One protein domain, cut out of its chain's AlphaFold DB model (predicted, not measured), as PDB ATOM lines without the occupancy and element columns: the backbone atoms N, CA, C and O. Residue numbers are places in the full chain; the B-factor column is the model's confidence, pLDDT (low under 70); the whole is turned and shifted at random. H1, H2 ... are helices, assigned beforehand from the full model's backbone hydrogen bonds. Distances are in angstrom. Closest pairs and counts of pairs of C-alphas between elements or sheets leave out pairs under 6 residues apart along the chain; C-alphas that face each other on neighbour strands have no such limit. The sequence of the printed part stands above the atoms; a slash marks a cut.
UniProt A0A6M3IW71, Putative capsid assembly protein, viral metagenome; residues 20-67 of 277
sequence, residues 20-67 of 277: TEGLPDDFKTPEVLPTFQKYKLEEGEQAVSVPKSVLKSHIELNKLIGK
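Overview. This is residues 20 to 67 of the 277 residues of the protein "Putative capsid assembly protein" of viral metagenome (UniProt A0A6M3IW71). A wound stretch of chain with the short helix H1 makes one side, the longer helix H2 makes the other, and a wide loop joins them; its residues 41 to 46 stick out at one end. The printed part has 48 residues with two named helices, H1 then H2, and no named strand. Its class is all helix, though under half of the residues, 20 of 48, are in named elements. It is elongated, 35 by 20 by 19 A, and only just compact, close to loose, with a radius of gyration of the C-alphas of 11.4 A.

Arrangement. Residues 20 to 32 hold no named element. H1, residues 33 to 37, and H2, residues 52 to 66, are close but not clearly touching; their closest C-alphas, those of Thr 35 and Ile 59, are 7.7 A apart. In both helices every O i to N i+4 pair is within hydrogen-bond range.

Along the chain. H1 begins at C-alpha 33 (116.835, 131.217, 121.894) and is 6.3 A long. H2, 21.0 A long, ends at C-alpha 66 (113.999, 121.789, 134.013).

Size, cuts and confidence. The farthest C-alphas, of Gly 44 and Lys 67, are 35.5 A apart. The link from H1 to H2 is long, 14 residues. The printed part has no cut. Residues 64 to 67 are under pLDDT 70.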
ATOM      1  N   THR A  20     113.880 139.420 120.561       86.00
ATOM      2  CA  THR A  20     114.997 138.474 120.678       86.00
ATOM      3  C   THR A  20     116.060 138.663 119.592       86.00
ATOM      4  O   THR A  20     117.209 138.248 119.771       86.00
ATOM      5  N   GLU A  21     115.744 139.400 118.523       84.38
ATOM      6  CA  GLU A  21     116.710 139.847 117.515       84.38
ATOM      7  C   GLU A  21     117.812 140.743 118.108       84.38
ATOM      8  O   GLU A  21     118.950 140.728 117.630       84.38
ATOM      9  N   GLY A  22     117.518 141.466 119.195       83.75
ATOM     10  CA  GLY A  22     118.466 142.330 119.906       83.75
ATOM     11  C   GLY A  22     119.383 141.608 120.901       83.75
ATOM     12  O   GLY A  22     120.225 142.249 121.533       83.75
ATOM     13  N   LEU A  23     119.241 140.288 121.076       88.19
ATOM     14  CA  LEU A  23     120.057 139.526 122.026       88.19
ATOM     15  C   LEU A  23     121.523 139.384 121.563       88.19
ATOM     16  O   LEU A  23     121.785 139.291 120.360       88.19
ATOM     17  N   PRO A  24     122.494 139.292 122.496       89.00
ATOM     18  CA  PRO A  24     123.869 138.927 122.153       89.00
ATOM     19  C   PRO A  24     123.946 137.521 121.533       89.00
ATOM     20  O   PRO A  24     123.179 136.639 121.923       89.00
ATOM     21  N   ASP A  25     124.913 137.288 120.640       88.44
ATOM     22  CA  ASP A  25     125.014 136.049 119.843       88.44
ATOM     23  C   ASP A  25     125.052 134.760 120.681       88.44
ATOM     24  O   ASP A  25     124.417 133.772 120.318       88.44
ATOM     25  N   ASP A  26     125.690 134.792 121.857       87.94
ATOM     26  CA  ASP A  26     125.732 133.665 122.805       87.94
ATOM     27  C   ASP A  26     124.336 133.160 123.239       87.94
ATOM     28  O   ASP A  26     124.214 132.047 123.751       87.94
ATOM     29  N   PHE A  27     123.285 133.974 123.078       89.00
ATOM     30  CA  PHE A  27     121.901 133.661 123.458       89.00
ATOM     31  C   PHE A  27     120.988 133.362 122.266       89.00
ATOM     32  O   PHE A  27     119.829 133.004 122.466       89.00
ATOM     33  N   LYS A  28     121.502 133.480 121.036       89.25
ATOM     34  CA  LYS A  28     120.780 133.190 119.787       89.25
ATOM     35  C   LYS A  28     120.968 131.748 119.308       89.25
ATOM     36  O   LYS A  28     120.592 131.406 118.191       89.25
ATOM     37  N   THR A  29     121.557 130.884 120.134       89.69
ATOM     38  CA  THR A  29     121.742 129.472 119.791       89.69
ATOM     39  C   THR A  29     120.397 128.733 119.767       89.69
ATOM     40  O   THR A  29     119.503 129.082 120.544       89.69
ATOM     41  N   PRO A  30     120.237 127.673 118.949       86.88
ATOM     42  CA  PRO A  30     118.999 126.885 118.895       86.88
ATOM     43  C   PRO A  30     118.562 126.300 120.247       86.88
ATOM     44  O   PRO A  30     117.382 126.042 120.461       86.88
ATOM     45  N   GLU A  31     119.508 126.097 121.164       84.81
ATOM     46  CA  GLU A  31     119.263 125.568 122.508       84.81
ATOM     47  C   GLU A  31     118.728 126.632 123.480       84.81
ATOM     48  O   GLU A  31     117.969 126.314 124.395       84.81
ATOM     49  N   VAL A  32     119.126 127.897 123.311       86.38
ATOM     50  CA  VAL A  32     118.862 128.980 124.272       86.38
ATOM     51  C   VAL A  32     117.757 129.914 123.793       86.38
ATOM     52  O   VAL A  32     116.889 130.282 124.587       86.38
ATOM     53  N   LEU A  33     117.754 130.258 122.506       87.81
ATOM     54  CA  LEU A  33     116.835 131.217 121.894       87.81
ATOM     55  C   LEU A  33     115.343 130.925 122.179       87.81
ATOM     56  O   LEU A  33     114.633 131.862 122.564       87.81
ATOM     57  N   PRO A  34     114.857 129.661 122.142       89.25
ATOM     58  CA  PRO A  34     113.460 129.354 122.469       89.25
ATOM     59  C   PRO A  34     113.044 129.757 123.894       89.25
ATOM     60  O   PRO A  34     111.867 130.008 124.154       89.25
ATOM     61  N   THR A  35     113.998 129.852 124.830       85.94
ATOM     62  CA  THR A  35     113.737 130.286 126.215       85.94
ATOM     63  C   THR A  35     113.255 131.733 126.271       85.94
ATOM     64  O   THR A  35     112.467 132.070 127.153       85.94
ATOM     65  N   PHE A  36     113.706 132.573 125.338       88.69
ATOM     66  CA  PHE A  36     113.389 133.999 125.291       88.69
ATOM     67  C   PHE A  36     112.257 134.318 124.307       88.69
ATOM     68  O   PHE A  36     111.415 135.152 124.623       88.69
ATOM     69  N   GLN A  37     112.161 133.593 123.186       87.69
ATOM     70  CA  GLN A  37     111.122 133.796 122.157       87.69
ATOM     71  C   GLN A  37     109.685 133.584 122.656       87.69
ATOM     72  O   GLN A  37     108.727 134.045 122.039       87.69
ATOM     73  N   LYS A  38     109.509 132.888 123.785       84.00
ATOM     74  CA  LYS A  38     108.197 132.722 124.425       84.00
ATOM     75  C   LYS A  38     107.630 134.023 125.008       84.00
ATOM     76  O   LYS A  38     106.426 134.097 125.238       84.00
ATOM     77  N   TYR A  39     108.477 135.017 125.274       85.50
ATOM     78  CA  TYR A  39     108.063 136.325 125.770       85.50
ATOM     79  C   TYR A  39     107.849 137.247 124.575       85.50
ATOM     80  O   TYR A  39     108.787 137.499 123.825       85.50
ATOM     81  N   LYS A  40     106.626 137.734 124.382       84.75
ATOM     82  CA  LYS A  40     106.289 138.679 123.313       84.75
ATOM     83  C   LYS A  40     106.108 140.065 123.911       84.75
ATOM     84  O   LYS A  40     105.663 140.161 125.049       84.75
ATOM     85  N   LEU A  41     106.456 141.097 123.149       83.25
ATOM     86  CA  LEU A  41     106.125 142.473 123.517       83.25
ATOM     87  C   LEU A  41     104.609 142.666 123.406       83.25
ATOM     88  O   LEU A  41     104.006 142.231 122.418       83.25
ATOM     89  N   GLU A  42     104.004 143.293 124.408       82.25
ATOM     90  CA  GLU A  42     102.612 143.737 124.350       82.25
ATOM     91  C   GLU A  42     102.475 145.038 123.537       82.25
ATOM     92  O   GLU A  42     103.451 145.724 123.222       82.25
ATOM     93  N   GLU A  43     101.244 145.379 123.150       80.81
ATOM     94  CA  GLU A  43     100.969 146.592 122.377       80.81
ATOM     95  C   GLU A  43     101.376 147.845 123.171       80.81
ATOM     96  O   GLU A  43     100.900 148.085 124.278       80.81
ATOM     97  N   GLY A  44     102.275 148.649 122.598       78.62
ATOM     98  CA  GLY A  44     102.830 149.841 123.244       78.62
ATOM     99  C   GLY A  44     104.108 149.601 124.058       78.62
ATOM    100  O   GLY A  44     104.703 150.573 124.527       78.62
ATOM    101  N   GLU A  45     104.576 148.356 124.193       81.81
ATOM    102  CA  GLU A  45     105.866 148.055 124.817       81.81
ATOM    103  C   GLU A  45     107.042 148.231 123.847       81.81
ATOM    104  O   GLU A  45     106.939 148.018 122.638       81.81
ATOM    105  N   GLN A  46     108.200 148.600 124.396       79.38
ATOM    106  CA  GLN A  46     109.450 148.731 123.652       79.38
ATOM    107  C   GLN A  46     110.497 147.767 124.204       79.38
ATOM    108  O   GLN A  46     110.635 147.604 125.417       79.38
ATOM    109  N   ALA A  47     111.279 147.159 123.311       80.88
ATOM    110  CA  ALA A  47     112.407 146.328 123.706       80.88
ATOM    111  C   ALA A  47     113.462 147.164 124.450       80.88
ATOM    112  O   ALA A  47     113.933 148.185 123.948       80.88
ATOM    113  N   VAL A  48     113.879 146.696 125.626       80.94
ATOM    114  CA  VAL A  48     114.960 147.307 126.411       80.94
ATOM    115  C   VAL A  48     116.151 146.356 126.463       80.94
ATOM    116  O   VAL A  48     115.997 145.143 126.593       80.94
ATOM    117  N   SER A  49     117.363 146.909 126.388       81.75
ATOM    118  CA  SER A  49     118.596 146.131 126.526       81.75
ATOM    119  C   SER A  49     118.699 145.503 127.919       81.75
ATOM    120  O   SER A  49     118.784 146.205 128.928       81.75
ATOM    121  N   VAL A  50     118.781 144.173 127.976       83.94
ATOM    122  CA  VAL A  50     118.937 143.412 129.223       83.94
ATOM    123  C   VAL A  50     120.419 143.081 129.457       83.94
ATOM    124  O   VAL A  50     121.070 142.530 128.565       83.94
ATOM    125  N   PRO A  51     120.987 143.350 130.651       90.81
ATOM    126  CA  PRO A  51     122.365 142.977 130.952       90.81
ATOM    127  C   PRO A  51     122.629 141.473 130.785       90.81
ATOM    128  O   PRO A  51     121.859 140.628 131.248       90.81
ATOM    129  N   LYS A  52     123.786 141.123 130.208       90.94
ATOM    130  CA  LYS A  52     124.212 139.729 129.963       90.94
ATOM    131  C   LYS A  52     124.165 138.842 131.216       90.94
ATOM    132  O   LYS A  52     123.870 137.654 131.115       90.94
ATOM    133  N   SER A  53     124.452 139.399 132.393       90.44
ATOM    134  CA  SER A  53     124.389 138.687 133.678       90.44
ATOM    135  C   SER A  53     122.972 138.231 134.035       90.44
ATOM    136  O   SER A  53     122.800 137.123 134.539       90.44
ATOM    137  N   VAL A  54     121.957 139.039 133.723       90.69
ATOM    138  CA  VAL A  54     120.546 138.729 133.985       90.69
ATOM    139  C   VAL A  54     120.061 137.622 133.049       90.69
ATOM    140  O   VAL A  54     119.468 136.651 133.514       90.69
ATOM    141  N   LEU A  55     120.399 137.702 131.756       91.69
ATOM    142  CA  LEU A  55     120.080 136.654 130.776       91.69
ATOM    143  C   LEU A  55     120.701 135.302 131.162       91.69
ATOM    144  O   LEU A  55     120.024 134.275 131.132       91.69
ATOM    145  N   LYS A  56     121.971 135.299 131.599       91.31
ATOM    146  CA  LYS A  56     122.627 134.090 132.129       91.31
ATOM    147  C   LYS A  56     121.914 133.548 133.365       91.31
ATOM    148  O   LYS A  56     121.651 132.353 133.423       91.31
ATOM    149  N   SER A  57     121.578 134.414 134.322       88.69
ATOM    150  CA  SER A  57     120.851 134.018 135.535       88.69
ATOM    151  C   SER A  57     119.514 133.344 135.202       88.69
ATOM    152  O   SER A  57     119.210 132.281 135.734       88.69
ATOM    153  N   HIS A  58     118.754 133.890 134.245       86.69
ATOM    154  CA  HIS A  58     117.488 133.303 133.798       86.69
ATOM    155  C   HIS A  58     117.662 131.911 133.171       86.69
ATOM    156  O   HIS A  58     116.856 131.015 133.420       86.69
ATOM    157  N   ILE A  59     118.714 131.696 132.378       87.25
ATOM    158  CA  ILE A  59     119.013 130.378 131.798       87.25
ATOM    159  C   ILE A  59     119.373 129.371 132.885       87.25
ATOM    160  O   ILE A  59     118.848 128.262 132.879       87.25
ATOM    161  N   GLU A  60     120.238 129.746 133.825       85.94
ATOM    162  CA  GLU A  60     120.616 128.865 134.932       85.94
ATOM    163  C   GLU A  60     119.406 128.530 135.820       85.94
ATOM    164  O   GLU A  60     119.215 127.372 136.187       85.94
ATOM    165  N   LEU A  61     118.512 129.495 136.065       79.56
ATOM    166  CA  LEU A  61     117.236 129.255 136.746       79.56
ATOM    167  C   LEU A  61     116.319 128.315 135.950       79.56
ATOM    168  O   LEU A  61     115.789 127.371 136.524       79.56
ATOM    169  N   ASN A  62     116.165 128.495 134.633       74.38
ATOM    170  CA  ASN A  62     115.373 127.570 133.810       74.38
ATOM    171  C   ASN A  62     115.978 126.160 133.766       74.38
ATOM    172  O   ASN A  62     115.232 125.186 133.770       74.38
ATOM    173  N   LYS A  63     117.311 126.019 133.771       74.00
ATOM    174  CA  LYS A  63     117.978 124.710 133.884       74.00
ATOM    175  C   LYS A  63     117.688 124.044 135.227       74.00
ATOM    176  O   LYS A  63     117.526 122.826 135.278       74.00
ATOM    177  N   LEU A  64     117.613 124.826 136.306       68.75
ATOM    178  CA  LEU A  64     117.200 124.333 137.620       68.75
ATOM    179  C   LEU A  64     115.720 123.948 137.646       68.75
ATOM    180  O   LEU A  64     115.408 122.932 138.240       68.75
ATOM    181  N   ILE A  65     114.844 124.693 136.969       63.91
ATOM    182  CA  ILE A  65     113.410 124.375 136.838       63.91
ATOM    183  C   ILE A  65     113.189 123.135 135.946       63.91
ATOM    184  O   ILE A  65     112.289 122.338 136.196       63.91
ATOM    185  N   GLY A  66     114.022 122.948 134.914       54.75
ATOM    186  CA  GLY A  66     113.999 121.789 134.013       54.75
ATOM    187  C   GLY A  66     114.567 120.509 134.635       54.75
ATOM    188  O   GLY A  66     114.205 119.403 134.228       54.75
ATOM    189  N   LYS A  67     115.407 120.626 135.670       57.66
ATOM    190  CA  LYS A  67     115.618 119.535 136.623       57.66
ATOM    191  C   LYS A  67     114.376 119.499 137.501       57.66
ATOM    192  O   LYS A  67     114.054 120.491 138.126       57.66
TER     193      LYS A  67